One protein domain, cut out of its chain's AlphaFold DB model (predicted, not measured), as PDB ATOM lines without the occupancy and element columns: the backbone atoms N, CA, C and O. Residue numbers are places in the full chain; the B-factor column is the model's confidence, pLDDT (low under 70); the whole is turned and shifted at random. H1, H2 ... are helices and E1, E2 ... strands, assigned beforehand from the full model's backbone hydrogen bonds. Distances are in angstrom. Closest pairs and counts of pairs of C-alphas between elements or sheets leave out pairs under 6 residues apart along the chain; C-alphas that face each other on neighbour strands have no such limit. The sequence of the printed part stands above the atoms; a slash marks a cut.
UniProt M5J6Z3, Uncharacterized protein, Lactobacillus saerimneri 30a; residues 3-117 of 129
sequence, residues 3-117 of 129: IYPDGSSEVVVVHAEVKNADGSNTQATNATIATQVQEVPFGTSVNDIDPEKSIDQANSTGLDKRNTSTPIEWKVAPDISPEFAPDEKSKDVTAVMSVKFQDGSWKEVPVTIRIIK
ATOM      1  N   ILE A   3      83.925  36.653  52.123       62.09
ATOM      2  CA  ILE A   3      85.132  37.216  51.509       62.09
ATOM      3  C   ILE A   3      86.077  37.550  52.657       62.09
ATOM      4  O   ILE A   3      85.712  38.309  53.557       62.09
ATOM      5  N   TYR A   4      87.256  36.943  52.654       68.81
ATOM      6  CA  TYR A   4      88.282  37.143  53.664       68.81
ATOM      7  C   TYR A   4      89.132  38.387  53.332       68.81
ATOM      8  O   TYR A   4      89.188  38.812  52.175       68.81
ATOM      9  N   PRO A   5      89.805  39.007  54.324       52.91
ATOM     10  CA  PRO A   5      90.629  40.204  54.107       52.91
ATOM     11  C   PRO A   5      91.786  40.022  53.114       52.91
ATOM     12  O   PRO A   5      92.302  41.008  52.599       52.91
ATOM     13  N   ASP A   6      92.196  38.780  52.854       57.62
ATOM     14  CA  ASP A   6      93.208  38.413  51.858       57.62
ATOM     15  C   ASP A   6      92.652  38.350  50.419       57.62
ATOM     16  O   ASP A   6      93.384  38.029  49.485       57.62
ATOM     17  N   GLY A   7      91.364  38.657  50.235       56.34
ATOM     18  CA  GLY A   7      90.671  38.596  48.951       56.34
ATOM     19  C   GLY A   7      90.189  37.196  48.569       56.34
ATOM     20  O   GLY A   7      89.532  37.051  47.536       56.34
ATOM     21  N   SER A   8      90.462  36.167  49.379       55.91
ATOM     22  CA  SER A   8      89.909  34.834  49.155       55.91
ATOM     23  C   SER A   8      88.410  34.820  49.459       55.91
ATOM     24  O   SER A   8      87.902  35.600  50.270       55.91
ATOM     25  N   SER A   9      87.666  33.947  48.783       55.97
ATOM     26  CA  SER A   9      86.237  33.785  49.034       55.97
ATOM     27  C   SER A   9      85.879  32.323  49.229       55.97
ATOM     28  O   SER A   9      86.408  31.448  48.550       55.97
ATOM     29  N   GLU A  10      84.962  32.075  50.153       57.94
ATOM     30  CA  GLU A  10      84.389  30.761  50.409       57.94
ATOM     31  C   GLU A  10      82.873  30.837  50.233       57.94
ATOM     32  O   GLU A  10      82.211  31.806  50.645       57.94
ATOM     33  N   VAL A  11      82.298  29.802  49.621       59.34
ATOM     34  CA  VAL A  11      80.849  29.660  49.571       59.34
ATOM     35  C   VAL A  11      80.389  28.607  50.564       59.34
ATOM     36  O   VAL A  11      80.563  27.413  50.364       59.34
ATOM     37  N   VAL A  12      79.734  29.076  51.624       60.44
ATOM     38  CA  VAL A  12      78.994  28.219  52.549       60.44
ATOM     39  C   VAL A  12      77.688  27.798  51.879       60.44
ATOM     40  O   VAL A  12      76.849  28.644  51.561       60.44
ATOM     41  N   VAL A  13      77.512  26.493  51.671       58.94
ATOM     42  CA  VAL A  13      76.265  25.921  51.150       58.94
ATOM     43  C   VAL A  13      75.249  25.844  52.289       58.94
ATOM     44  O   VAL A  13      75.376  25.031  53.202       58.94
ATOM     45  N   VAL A  14      74.226  26.696  52.239       59.69
ATOM     46  CA  VAL A  14      73.069  26.617  53.137       59.69
ATOM     47  C   VAL A  14      71.973  25.773  52.494       59.69
ATOM     48  O   VAL A  14      71.511  26.063  51.393       59.69
ATOM     49  N   HIS A  15      71.540  24.727  53.194       61.66
ATOM     50  CA  HIS A  15      70.399  23.915  52.784       61.66
ATOM     51  C   HIS A  15      69.126  24.517  53.382       61.66
ATOM     52  O   HIS A  15      68.860  24.366  54.572       61.66
ATOM     53  N   ALA A  16      68.353  25.223  52.558       66.88
ATOM     54  CA  ALA A  16      67.003  25.647  52.906       66.88
ATOM     55  C   ALA A  16      65.997  24.656  52.306       66.88
ATOM     56  O   ALA A  16      65.978  24.450  51.092       66.88
ATOM     57  N   GLU A  17      65.165  24.041  53.149       77.38
ATOM     58  CA  GLU A  17      64.048  23.215  52.687       77.38
ATOM     59  C   GLU A  17      62.856  24.110  52.345       77.38
ATOM     60  O   GLU A  17      62.340  24.836  53.198       77.38
ATOM     61  N   VAL A  18      62.395  24.041  51.096       80.50
ATOM     62  CA  VAL A  18      61.208  24.762  50.628       80.50
ATOM     63  C   VAL A  18      60.120  23.745  50.310       80.50
ATOM     64  O   VAL A  18      60.283  22.875  49.448       80.50
ATOM     65  N   LYS A  19      58.989  23.864  51.003       86.62
ATOM     66  CA  LYS A  19      57.828  22.988  50.828       86.62
ATOM     67  C   LYS A  19      56.731  23.688  50.037       86.62
ATOM     68  O   LYS A  19      56.574  24.905  50.117       86.62
ATOM     69  N   ASN A  20      55.974  22.900  49.285       85.19
ATOM     70  CA  ASN A  20      54.728  23.320  48.664       85.19
ATOM     71  C   ASN A  20      53.671  23.625  49.740       85.19
ATOM     72  O   ASN A  20      53.808  23.238  50.902       85.19
ATOM     73  N   ALA A  21      52.579  24.285  49.345       85.94
ATOM     74  CA  ALA A  21      51.484  24.631  50.256       85.94
ATOM     75  C   ALA A  21      50.808  23.401  50.900       85.94
ATOM     76  O   ALA A  21      50.249  23.506  51.988       85.94
ATOM     77  N   ASP A  22      50.885  22.239  50.247       89.06
ATOM     78  CA  ASP A  22      50.380  20.959  50.754       89.06
ATOM     79  C   ASP A  22      51.359  20.243  51.711       89.06
ATOM     80  O   ASP A  22      51.064  19.153  52.198       89.06
ATOM     81  N   GLY A  23      52.518  20.846  51.995       87.12
ATOM     82  CA  GLY A  23      53.550  20.296  52.874       87.12
ATOM     83  C   GLY A  23      54.502  19.299  52.209       87.12
ATOM     84  O   GLY A  23      55.431  18.831  52.873       87.12
ATOM     85  N   SER A  24      54.324  18.988  50.921       90.81
ATOM     86  CA  SER A  24      55.283  18.184  50.154       90.81
ATOM     87  C   SER A  24      56.562  18.972  49.851       90.81
ATOM     88  O   SER A  24      56.558  20.201  49.780       90.81
ATOM     89  N   ASN A  25      57.683  18.275  49.661       93.25
ATOM     90  CA  ASN A  25      58.921  18.920  49.227       93.25
ATOM     91  C   ASN A  25      58.818  19.370  47.763       93.25
ATOM     92  O   ASN A  25      58.329  18.625  46.912       93.25
ATOM     93  N   THR A  26      59.361  20.550  47.466       94.94
ATOM     94  CA  THR A  26      59.570  21.007  46.082       94.94
ATOM     95  C   THR A  26      60.584  20.127  45.344       94.94
ATOM     96  O   THR A  26      61.427  19.462  45.959       94.94
ATOM     97  N   GLN A  27      60.555  20.152  44.011       95.25
ATOM     98  CA  GLN A  27      61.546  19.482  43.167       95.25
ATOM     99  C   GLN A  27      62.962  19.984  43.469       95.25
ATOM    100  O   GLN A  27      63.868  19.166  43.618       95.25
ATOM    101  N   ALA A  28      63.144  21.295  43.667       93.44
ATOM    102  CA  ALA A  28      64.423  21.861  44.091       93.44
ATOM    103  C   ALA A  28      64.895  21.314  45.447       93.44
ATOM    104  O   ALA A  28      66.085  21.052  45.617       93.44
ATOM    105  N   THR A  29      63.988  21.115  46.410       93.50
ATOM    106  CA  THR A  29      64.344  20.548  47.725       93.50
ATOM    107  C   THR A  29      64.773  19.088  47.612       93.50
ATOM    108  O   THR A  29      65.736  18.690  48.258       93.50
ATOM    109  N   ASN A  30      64.118  18.303  46.754       93.56
ATOM    110  CA  ASN A  30      64.455  16.890  46.555       93.56
ATOM    111  C   ASN A  30      65.693  16.658  45.670       93.56
ATOM    112  O   ASN A  30      66.261  15.569  45.697       93.56
ATOM    113  N   ALA A  31      66.096  17.640  44.863       94.06
ATOM    114  CA  ALA A  31      67.243  17.520  43.969       94.06
ATOM    115  C   ALA A  31      68.571  17.781  44.691       94.06
ATOM    116  O   ALA A  31      68.726  18.795  45.378       94.06
ATOM    117  N   THR A  32      69.573  16.944  44.444       93.94
ATOM    118  CA  THR A  32      70.967  17.208  44.819       93.94
ATOM    119  C   THR A  32      71.735  17.609  43.570       93.94
ATOM    120  O   THR A  32      71.838  16.822  42.635       93.94
ATOM    121  N   ILE A  33      72.281  18.826  43.538       94.25
ATOM    122  CA  ILE A  33      73.110  19.296  42.420       94.25
ATOM    123  C   ILE A  33      74.566  19.213  42.857       94.25
ATOM    124  O   ILE A  33      75.035  20.058  43.618       94.25
ATOM    125  N   ALA A  34      75.252  18.164  42.411       94.75
ATOM    126  CA  ALA A  34      76.689  18.038  42.575       94.75
ATOM    127  C   ALA A  34      77.400  18.901  41.525       94.75
ATOM    128  O   ALA A  34      76.928  19.063  40.396       94.75
ATOM    129  N   THR A  35      78.541  19.464  41.903       95.31
ATOM    130  CA  THR A  35      79.299  20.393  41.064       95.31
ATOM    131  C   THR A  35      80.696  19.862  40.811       95.31
ATOM    132  O   THR A  35      81.298  19.245  41.687       95.31
ATOM    133  N   GLN A  36      81.236  20.189  39.649       94.00
ATOM    134  CA  GLN A  36      82.614  19.911  39.267       94.00
ATOM    135  C   GLN A  36      83.309  21.207  38.848       94.00
ATOM    136  O   GLN A  36      82.657  22.172  38.453       94.00
ATOM    137  N   VAL A  37      84.641  21.222  38.923       95.44
ATOM    138  CA  VAL A  37      85.430  22.360  38.443       95.44
ATOM    139  C   VAL A  37      85.347  22.415  36.920       95.44
ATOM    140  O   VAL A  37      85.697  21.451  36.240       95.44
ATOM    141  N   GLN A  38      84.915  23.554  36.390       97.00
ATOM    142  CA  GLN A  38      84.947  23.835  34.959       97.00
ATOM    143  C   GLN A  38      86.198  24.653  34.636       97.00
ATOM    144  O   GLN A  38      86.362  25.766  35.127       97.00
ATOM    145  N   GLU A  39      87.081  24.107  33.805       95.88
ATOM    146  CA  GLU A  39      88.301  24.796  33.379       95.88
ATOM    147  C   GLU A  39      88.047  25.607  32.104       95.88
ATOM    148  O   GLU A  39      87.487  25.095  31.130       95.88
ATOM    149  N   VAL A  40      88.460  26.875  32.097       95.56
ATOM    150  CA  VAL A  40      88.355  27.766  30.933       95.56
ATOM    151  C   VAL A  40      89.644  28.576  30.751       95.56
ATOM    152  O   VAL A  40      90.287  28.934  31.737       95.56
ATOM    153  N   PRO A  41      90.063  28.896  29.517       94.69
ATOM    154  CA  PRO A  41      91.222  29.759  29.292       94.69
ATOM    155  C   PRO A  41      91.001  31.195  29.788       94.69
ATOM    156  O   PRO A  41      89.895  31.734  29.698       94.69
ATOM    157  N   PHE A  42      92.069  31.855  30.235       92.50
ATOM    158  CA  PHE A  42      92.055  33.294  30.491       92.50
ATOM    159  C   PHE A  42      91.674  34.076  29.226       92.50
ATOM    160  O   PHE A  42      92.125  33.751  28.129       92.50
ATOM    161  N   GLY A  43      90.833  35.101  29.386       89.88
ATOM    162  CA  GLY A  43      90.263  35.870  28.275       89.88
ATOM    163  C   GLY A  43      88.965  35.295  27.693       89.88
ATOM    164  O   GLY A  43      88.379  35.925  26.814       89.88
ATOM    165  N   THR A  44      88.484  34.144  28.181       93.56
ATOM    166  CA  THR A  44      87.146  33.633  27.831       93.56
ATOM    167  C   THR A  44      86.071  34.610  28.312       93.56
ATOM    168  O   THR A  44      86.079  35.026  29.471       93.56
ATOM    169  N   SER A  45      85.131  34.972  27.436       94.69
ATOM    170  CA  SER A  45      83.989  35.812  27.805       94.69
ATOM    171  C   SER A  45      83.044  35.053  28.731       94.69
ATOM    172  O   SER A  45      82.787  33.873  28.510       94.69
ATOM    173  N   VAL A  46      82.440  35.735  29.712       94.56
ATOM    174  CA  VAL A  46      81.415  35.141  30.596       94.56
ATOM    175  C   VAL A  46      80.296  34.470  29.792       94.56
ATOM    176  O   VAL A  46      79.809  33.416  30.186       94.56
ATOM    177  N   ASN A  47      79.915  35.051  28.650       94.31
ATOM    178  CA  ASN A  47      78.842  34.527  27.800       94.31
ATOM    179  C   ASN A  47      79.203  33.206  27.102       94.31
ATOM    180  O   ASN A  47      78.305  32.485  26.678       94.31
ATOM    181  N   ASP A  48      80.495  32.887  26.998       95.56
ATOM    182  CA  ASP A  48      80.989  31.643  26.399       95.56
ATOM    183  C   ASP A  48      81.178  30.534  27.453       95.56
ATOM    184  O   ASP A  48      81.423  29.370  27.119       95.56
ATOM    185  N   ILE A  49      81.059  30.875  28.743       96.19
ATOM    186  CA  ILE A  49      81.128  29.924  29.852       96.19
ATOM    187  C   ILE A  49      79.736  29.334  30.072       96.19
ATOM    188  O   ILE A  49      78.874  29.945  30.701       96.19
ATOM    189  N   ASP A  50      79.547  28.115  29.573       96.31
ATOM    190  CA  ASP A  50      78.329  27.325  29.770       96.31
ATOM    191  C   ASP A  50      78.209  26.848  31.233       96.31
ATOM    192  O   ASP A  50      79.015  26.001  31.638       96.31
ATOM    193  N   PRO A  51      77.225  27.335  32.020       96.00
ATOM    194  CA  PRO A  51      77.038  26.926  33.412       96.00
ATOM    195  C   PRO A  51      76.712  25.437  33.569       96.00
ATOM    196  O   PRO A  51      77.012  24.851  34.610       96.00
ATOM    197  N   GLU A  52      76.117  24.794  32.556       95.44
ATOM    198  CA  GLU A  52      75.752  23.374  32.641       95.44
ATOM    199  C   GLU A  52      76.982  22.469  32.768       95.44
ATOM    200  O   GLU A  52      76.896  21.401  33.376       95.44
ATOM    201  N   LYS A  53      78.148  22.906  32.273       96.44
ATOM    202  CA  LYS A  53      79.409  22.149  32.380       96.44
ATOM    203  C   LYS A  53      79.989  22.119  33.795       96.44
ATOM    204  O   LYS A  53      80.849  21.282  34.071       96.44
ATOM    205  N   SER A  54      79.512  22.992  34.682       96.81
ATOM    206  CA  SER A  54      79.862  22.982  36.106       96.81
ATOM    207  C   SER A  54      79.045  21.961  36.913       96.81
ATOM    208  O   SER A  54      79.337  21.741  38.088       96.81
ATOM    209  N   ILE A  55      78.028  21.322  36.316       96.50
ATOM    210  CA  ILE A  55      77.242  20.266  36.969       96.50
ATOM    211  C   ILE A  55      77.949  18.922  36.794       96.50
ATOM    212  O   ILE A  55      78.191  18.473  35.674       96.50
ATOM    213  N   ASP A  56      78.195  18.235  37.906       96.44
ATOM    214  CA  ASP A  56      78.560  16.822  37.887       96.44
ATOM    215  C   ASP A  56      77.282  16.003  37.680       96.44
ATOM    216  O   ASP A  56      76.524  15.717  38.614       96.44
ATOM    217  N   GLN A  57      77.001  15.675  36.419       95.25
ATOM    218  CA  GLN A  57      75.776  14.969  36.047       95.25
ATOM    219  C   GLN A  57      75.692  13.571  36.669       95.25
ATOM    220  O   GLN A  57      74.590  13.105  36.948       95.25
ATOM    221  N   ALA A  58      76.831  12.911  36.894       95.88
ATOM    222  CA  ALA A  58      76.870  11.547  37.413       95.88
ATOM    223  C   ALA A  58      76.533  11.490  38.909       95.88
ATOM    224  O   ALA A  58      75.906  10.532  39.361       95.88
ATOM    225  N   ASN A  59      76.922  12.523  39.660       94.31
ATOM    226  CA  ASN A  59      76.711  12.600  41.108       94.31
ATOM    227  C   ASN A  59      75.494  13.452  41.513       94.31
ATOM    228  O   ASN A  59      75.208  13.601  42.702       94.31
ATOM    229  N   SER A  60      74.764  14.004  40.542       95.31
ATOM    230  CA  SER A  60      73.544  14.778  40.779       95.31
ATOM    231  C   SER A  60      72.281  13.913  40.740       95.31
ATOM    232  O   SER A  60      72.196  12.922  40.018       95.31
ATOM    233  N   THR A  61      71.247  14.328  41.470       96.69
ATOM    234  CA  THR A  61      69.916  13.704  41.475       96.69
ATOM    235  C   THR A  61      68.830  14.734  41.162       96.69
ATOM    236  O   THR A  61      68.968  15.922  41.453       96.69
ATOM    237  N   GLY A  62      67.729  14.291  40.549       94.81
ATOM    238  CA  GLY A  62      66.595  15.162  40.214       94.81
ATOM    239  C   GLY A  62      66.829  16.105  39.027       94.81
ATOM    240  O   GLY A  62      66.001  16.979  38.777       94.81
ATOM    241  N   LEU A  63      67.922  15.934  38.269       95.38
ATOM    242  CA  LEU A  63      68.190  16.717  37.053       95.38
ATOM    243  C   LEU A  63      67.118  16.521  35.969       95.38
ATOM    244  O   LEU A  63      66.854  17.439  35.199       95.38
ATOM    245  N   ASP A  64      66.450  15.366  35.939       96.00
ATOM    246  CA  ASP A  64      65.324  15.077  35.042       96.00
ATOM    247  C   ASP A  64      64.091  15.960  35.317       96.00
ATOM    248  O   ASP A  64      63.218  16.104  34.460       96.00
ATOM    249  N   LYS A  65      64.023  16.569  36.509       96.69
ATOM    250  CA  LYS A  65      62.983  17.527  36.908       96.69
ATOM    251  C   LYS A  65      63.362  18.977  36.629       96.69
ATOM    252  O   LYS A  65      62.557  19.875  36.881       96.69
ATOM    253  N   ARG A  66      64.563  19.235  36.100       95.75
ATOM    254  CA  ARG A  66      64.959  20.574  35.658       95.75
ATOM    255  C   ARG A  66      64.008  21.049  34.562       95.75
ATOM    256  O   ARG A  66      63.579  20.281  33.696       95.75
ATOM    257  N   ASN A  67      63.706  22.339  34.571       95.25
ATOM    258  CA  ASN A  67      63.063  22.978  33.439       95.25
ATOM    259  C   ASN A  67      64.108  23.206  32.335       95.25
ATOM    260  O   ASN A  67      64.854  24.179  32.363       95.25
ATOM    261  N   THR A  68      64.178  22.297  31.364       92.81
ATOM    262  CA  THR A  68      65.134  22.374  30.245       92.81
ATOM    263  C   THR A  68      64.749  23.396  29.177       92.81
ATOM    264  O   THR A  68      65.578  23.720  28.333       92.81
ATOM    265  N   SER A  69      63.524  23.940  29.216       92.94
ATOM    266  CA  SER A  69      63.115  25.042  28.329       92.94
ATOM    267  C   SER A  69      63.701  26.393  28.750       92.94
ATOM    268  O   SER A  69      63.697  27.340  27.966       92.94
ATOM    269  N   THR A  70      64.225  26.476  29.975       91.62
ATOM    270  CA  THR A  70      64.933  27.644  30.494       91.62
ATOM    271  C   THR A  70      66.413  27.307  30.660       91.62
ATOM    272  O   THR A  70      66.716  26.352  31.382       91.62
ATOM    273  N   PRO A  71      67.336  28.058  30.035       92.94
ATOM    274  CA  PRO A  71      68.760  27.849  30.256       92.94
ATOM    275  C   PRO A  71      69.119  28.129  31.718       92.94
ATOM    276  O   PRO A  71      68.445  28.899  32.409       92.94
ATOM    277  N   ILE A  72      70.193  27.497  32.184       95.19
ATOM    278  CA  ILE A  72      70.796  27.849  33.468       95.19
ATOM    279  C   ILE A  72      71.440  29.230  33.326       95.19
ATOM    280  O   ILE A  72      72.166  29.490  32.369       95.19
ATOM    281  N   GLU A  73      71.165  30.118  34.277       92.38
ATOM    282  CA  GLU A  73      71.648  31.501  34.264       92.38
ATOM    283  C   GLU A  73      72.643  31.733  35.403       92.38
ATOM    284  O   GLU A  73      72.475  31.208  36.509       92.38
ATOM    285  N   TRP A  74      73.649  32.574  35.161       95.31
ATOM    286  CA  TRP A  74      74.500  33.098  36.225       95.31
ATOM    287  C   TRP A  74      73.702  34.079  37.086       95.31
ATOM    288  O   TRP A  74      73.300  35.148  36.632       95.31
ATOM    289  N   LYS A  75      73.499  33.732  38.355       93.88
ATOM    290  CA  LYS A  75      73.028  34.673  39.374       93.88
ATOM    291  C   LYS A  75      74.156  35.602  39.818       93.88
ATOM    292  O   LYS A  75      73.934  36.794  40.019       93.88
ATOM    293  N   VAL A  76      75.353  35.033  39.945       93.50
ATOM    294  CA  VAL A  76      76.625  35.737  40.122       93.50
ATOM    295  C   VAL A  76      77.571  35.170  39.072       93.50
ATOM    296  O   VAL A  76      77.868  33.975  39.100       93.50
ATOM    297  N   ALA A  77      77.985  36.004  38.121       93.88
ATOM    298  CA  ALA A  77      78.910  35.601  37.068       93.88
ATOM    299  C   ALA A  77      80.320  35.350  37.634       93.88
ATOM    300  O   ALA A  77      80.706  36.036  38.584       93.88
ATOM    301  N   PRO A  78      81.092  34.408  37.061       93.19
ATOM    302  CA  PRO A  78      82.494  34.228  37.429       93.19
ATOM    303  C   PRO A  78      83.315  35.482  37.105       93.19
ATOM    304  O   PRO A  78      83.084  36.140  36.087       93.19
ATOM    305  N   ASP A  79      84.314  35.777  37.936       90.88
ATOM    306  CA  ASP A  79      85.330  36.781  37.614       90.88
ATOM    307  C   ASP A  79      86.272  36.236  36.530       90.88
ATOM    308  O   ASP A  79      87.113  35.375  36.784       90.88
ATOM    309  N   ILE A  80      86.110  36.726  35.299       90.19
ATOM    310  CA  ILE A  80      86.934  36.338  34.140       90.19
ATOM    311  C   ILE A  80      88.212  37.173  33.992       90.19
ATOM    312  O   ILE A  80      88.982  36.965  33.052       90.19
ATOM    313  N   SER A  81      88.446  38.113  34.907       88.94
ATOM    314  CA  SER A  81      89.613  38.995  34.931       88.94
ATOM    315  C   SER A  81      90.457  38.839  36.203       88.94
ATOM    316  O   SER A  81      90.910  39.849  36.747       88.94
ATOM    317  N   PRO A  82      90.706  37.613  36.702       89.06
ATOM    318  CA  PRO A  82      91.413  37.474  37.955       89.06
ATOM    319  C   PRO A  82      92.880  37.881  37.783       89.06
ATOM    320  O   PRO A  82      93.539  37.547  36.795       89.06
ATOM    321  N   GLU A  83      93.420  38.570  38.781       88.38
ATOM    322  CA  GLU A  83      94.857  38.833  38.849       88.38
ATOM    323  C   GLU A  83      95.609  37.536  39.173       88.38
ATOM    324  O   GLU A  83      95.284  36.871  40.160       88.38
ATOM    325  N   PHE A  84      96.608  37.183  38.361       86.62
ATOM    326  CA  PHE A  84      97.498  36.045  38.614       86.62
ATOM    327  C   PHE A  84      98.760  36.511  39.331       86.62
ATOM    328  O   PHE A  84      99.397  37.479  38.901       86.62
ATOM    329  N   ALA A  85      99.195  35.764  40.344       88.06
ATOM    330  CA  ALA A  85     100.558  35.906  40.843       88.06
ATOM    331  C   ALA A  85     101.587  35.516  39.746       88.06
ATOM    332  O   ALA A  85     101.244  34.794  38.801       88.06
ATOM    333  N   PRO A  86     102.856  35.973  39.832       83.12
ATOM    334  CA  PRO A  86     103.863  35.752  38.787       83.12
ATOM    335  C   PRO A  86     103.987  34.294  38.315       83.12
ATOM    336  O   PRO A  86     103.978  34.050  37.107       83.12
ATOM    337  N   ASP A  87     103.988  33.343  39.251       87.12
ATOM    338  CA  ASP A  87     104.149  31.904  38.989       87.12
ATOM    339  C   ASP A  87     102.819  31.123  38.962       87.12
ATOM    340  O   ASP A  87     102.802  29.898  38.817       87.12
ATOM    341  N   GLU A  88     101.685  31.813  39.100       89.81
ATOM    342  CA  GLU A  88     100.364  31.191  39.098       89.81
ATOM    343  C   GLU A  88      99.926  30.875  37.662       89.81
ATOM    344  O   GLU A  88      99.849  31.755  36.799       89.81
ATOM    345  N   LYS A  89      99.653  29.592  37.402       90.44
ATOM    346  CA  LYS A  89      99.224  29.078  36.087       90.44
ATOM    347  C   LYS A  89      97.710  28.992  35.937       90.44
ATOM    348  O   LYS A  89      97.201  28.856  34.829       90.44
ATOM    349  N   SER A  90      96.990  29.037  37.046       92.56
ATOM    350  CA  SER A  90      95.541  28.953  37.065       92.56
ATOM    351  C   SER A  90      94.999  29.561  38.339       92.56
ATOM    352  O   SER A  90      95.634  29.410  39.379       92.56
ATOM    353  N   LYS A  91      93.807  30.146  38.266       92.94
ATOM    354  CA  LYS A  91      93.119  30.710  39.419       92.94
ATOM    355  C   LYS A  91      91.679  30.229  39.462       92.94
ATOM    356  O   LYS A  91      90.961  30.321  38.466       92.94
ATOM    357  N   ASP A  92      91.277  29.712  40.614       94.00
ATOM    358  CA  ASP A  92      89.904  29.292  40.869       94.00
ATOM    359  C   ASP A  92      89.083  30.521  41.282       94.00
ATOM    360  O   ASP A  92      89.475  31.285  42.167       94.00
ATOM    361  N   VAL A  93      87.944  30.720  40.625       91.81
ATOM    362  CA  VAL A  93      86.986  31.790  40.911       91.81
ATOM    363  C   VAL A  93      85.622  31.190  41.220       91.81
ATOM    364  O   VAL A  93      85.253  30.131  40.707       91.81
ATOM    365  N   THR A  94      84.865  31.865  42.076       91.56
ATOM    366  CA  THR A  94      83.529  31.425  42.475       91.56
ATOM    367  C   THR A  94      82.467  32.070  41.588       91.56
ATOM    368  O   THR A  94      82.583  33.224  41.178       91.56
ATOM    369  N   ALA A  95      81.417  31.312  41.286       93.44
ATOM    370  CA  ALA A  95      80.221  31.795  40.603       93.44
ATOM    371  C   ALA A  95      78.979  31.142  41.214       93.44
ATOM    372  O   ALA A  95      79.080  30.155  41.942       93.44
ATOM    373  N   VAL A  96      77.796  31.686  40.930       94.50
ATOM    374  CA  VAL A  96      76.524  31.112  41.388       94.50
ATOM    375  C   VAL A  96      75.588  30.989  40.202       94.50
ATOM    376  O   VAL A  96      75.262  31.992  39.567       94.50
ATOM    377  N   MET A  97      75.124  29.774  39.929       95.50
ATOM    378  CA  MET A  97      74.120  29.507  38.902       95.50
ATOM    379  C   MET A  97      72.728  29.322  39.514       95.50
ATOM    380  O   MET A  97      72.593  28.862  40.647       95.50
ATOM    381  N   SER A  98      71.686  29.668  38.760       95.44
ATOM    382  CA  SER A  98      70.289  29.440  39.132       95.44
ATOM    383  C   SER A  98      69.710  28.280  38.325       95.44
ATOM    384  O   SER A  98      69.565  28.365  37.105       95.44
ATOM    385  N   VAL A  99      69.369  27.191  39.014       95.88
ATOM    386  CA  VAL A  99      68.761  25.992  38.424       95.88
ATOM    387  C   VAL A  99      67.256  26.029  38.668       95.88
ATOM    388  O   VAL A  99      66.816  25.977  39.816       95.88
ATOM    389  N   LYS A 100      66.463  26.116  37.595       95.81
ATOM    390  CA  LYS A 100      64.991  26.159  37.643       95.81
ATOM    391  C   LYS A 100      64.403  24.762  37.415       95.81
ATOM    392  O   LYS A 100      64.861  24.030  36.537       95.81
ATOM    393  N   PHE A 101      63.375  24.404  38.179       96.00
ATOM    394  CA  PHE A 101      62.676  23.118  38.112       96.00
ATOM    395  C   PHE A 101      61.269  23.271  37.514       96.00
ATOM    396  O   PHE A 101      60.746  24.380  37.388       96.00
ATOM    397  N   GLN A 102      60.670  22.160  37.083       96.50
ATOM    398  CA  GLN A 102      59.380  22.143  36.377       96.50
ATOM    399  C   GLN A 102      58.205  22.609  37.247       96.50
ATOM    400  O   GLN A 102      57.239  23.152  36.717       96.50
ATOM    401  N   ASP A 103      58.287  22.437  38.569       94.06
ATOM    402  CA  ASP A 103      57.292  22.938  39.531       94.06
ATOM    403  C   ASP A 103      57.433  24.444  39.841       94.06
ATOM    404  O   ASP A 103      56.726  24.975  40.695       94.06
ATOM    405  N   GLY A 104      58.348  25.138  39.155       92.19
ATOM    406  CA  GLY A 104      58.639  26.556  39.357       92.19
ATOM    407  C   GLY A 104      59.581  26.843  40.530       92.19
ATOM    408  O   GLY A 104      60.014  27.988  40.686       92.19
ATOM    409  N   SER A 105      59.942  25.835  41.332       94.81
ATOM    410  CA  SER A 105      60.990  25.979  42.344       94.81
ATOM    411  C   SER A 105      62.365  26.158  41.690       94.81
ATOM    412  O   SER A 105      62.581  25.825  40.521       94.81
ATOM    413  N   TRP A 106      63.314  26.722  42.433       93.75
ATOM    414  CA  TRP A 106      64.668  26.975  41.944       93.75
ATOM    415  C   TRP A 106      65.708  26.750  43.040       93.75
ATOM    416  O   TRP A 106      65.388  26.749  44.229       93.75
ATOM    417  N   LYS A 107      66.963  26.552  42.627       92.00
ATOM    418  CA  LYS A 107      68.117  26.413  43.519       92.00
ATOM    419  C   LYS A 107      69.276  27.277  43.026       92.00
ATOM    420  O   LYS A 107      69.630  27.226  41.851       92.00
ATOM    421  N   GLU A 108      69.851  28.068  43.924       93.94
ATOM    422  CA  GLU A 108      71.139  28.728  43.704       93.94
ATOM    423  C   GLU A 108      72.251  27.748  44.066       93.94
ATOM    424  O   GLU A 108      72.275  27.200  45.170       93.94
ATOM    425  N   VAL A 109      73.146  27.495  43.116       93.31
ATOM    426  CA  VAL A 109      74.222  26.517  43.263       93.31
ATOM    427  C   VAL A 109      75.550  27.235  43.050       93.31
ATOM    428  O   VAL A 109      75.788  27.747  41.952       93.31
ATOM    429  N   PRO A 110      76.408  27.319  44.077       94.12
ATOM    430  CA  PRO A 110      77.745  27.849  43.902       94.12
ATOM    431  C   PRO A 110      78.632  26.847  43.178       94.12
ATOM    432  O   PRO A 110      78.556  25.647  43.427       94.12
ATOM    433  N   VAL A 111      79.478  27.351  42.293       94.06
ATOM    434  CA  VAL A 111      80.396  26.551  41.485       94.06
ATOM    435  C   VAL A 111      81.780  27.187  41.479       94.06
ATOM    436  O   VAL A 111      81.932  28.383  41.748       94.06
ATOM    437  N   THR A 112      82.776  26.378  41.132       94.19
ATOM    438  CA  THR A 112      84.157  26.821  40.945       94.19
ATOM    439  C   THR A 112      84.509  26.752  39.468       94.19
ATOM    440  O   THR A 112      84.442  25.686  38.853       94.19
ATOM    441  N   ILE A 113      84.927  27.885  38.914       96.00
ATOM    442  CA  ILE A 113      85.497  27.971  37.574       96.00
ATOM    443  C   ILE A 113      87.005  28.139  37.726       96.00
ATOM    444  O   ILE A 113      87.457  29.028  38.442       96.00
ATOM    445  N   ARG A 114      87.792  27.310  37.048       95.38
ATOM    446  CA  ARG A 114      89.247  27.451  37.020       95.38
ATOM    447  C   ARG A 114      89.670  28.173  35.756       95.38
ATOM    448  O   ARG A 114      89.555  27.632  34.657       95.38
ATOM    449  N   ILE A 115      90.200  29.379  35.915       95.44
ATOM    450  CA  ILE A 115      90.754  30.158  34.813       95.44
ATOM    451  C   ILE A 115      92.208  29.739  34.596       95.44
ATOM    452  O   ILE A 115      93.041  29.922  35.480       95.44
ATOM    453  N   ILE A 116      92.528  29.188  33.428       94.31
ATOM    454  CA  ILE A 116      93.878  28.746  33.058       94.31
ATOM    455  C   ILE A 116      94.611  29.887  32.350       94.31
ATOM    456  O   ILE A 116      94.182  30.347  31.287       94.31
ATOM    457  N   LYS A 117      95.736  30.337  32.912       90.62
ATOM    458  CA  LYS A 117      96.615  31.328  32.284       90.62
ATOM    459  C   LYS A 117      97.180  30.730  30.999       90.62
ATOM    460  O   LYS A 117      97.758  29.645  31.011       90.62
TER     461      LYS A 117
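What this domain is: This is residues 3 to 117 of the 129 residues of an uncharacterized protein of Lactobacillus saerimneri 30a (UniProt M5J6Z3). Little of this domain is regular structure: a long hairpin, E3 and E4, forms the middle of a strongly twisted sheet curled like part of a barrel, with short E1 and E2 at its edges and helix H2 packed on it. Residues 3 to 26 hold no named element. The 115 printed residues include H1 E1 H2 E2 E3 E4 in chain order; the mixed sheet runs E1 E4 E3 E2. The elongated whole, 56 by 31 by 22 A, class mixed, is only just compact, close to loose, radius of gyration of the C-alphas 15.8 A.

How they stand to each other: E3, residues 90 to 100, and E4, residues 106 to 116, are an antiparallel hairpin; N 97 and O 109, 2.9 A apart, are within hydrogen-bond range. E2, residues 73 to 76, forms another hairpin with E3, N 98 to O 73 2.8 A; E2 E3 E4 are a meander, each strand the antiparallel neighbour of the one before. E1, residues 38 to 41, is parallel to E4, N 40 to O 114 2.9 A. H2, residues 51 to 54, is on the sheet, height 4.9 A, over none of its strands; its closest C-alphas to E4 are Ser 54 and Val 111, 6.5 A. H1, residues 27 to 30, only grazes the sheet. Both helices are too short for an O i to N i+4 pair; each has its one O i to N i+3 pair within range.

Where its parts are: E3 spans 30.7 A, E4 30.6 A. H1 begins at C-alpha 27, (61.546, 19.482, 43.167); E4 ends at C-alpha 116, (93.878, 28.746, 33.058).

The domain as a whole: The farthest C-alphas, of Asp 22 and Pro 86, are 56.8 A apart. The printed part has no cut. The links H2 to E2 and E2 to E3 are long. Residues 3 to 16 have pLDDT under 70.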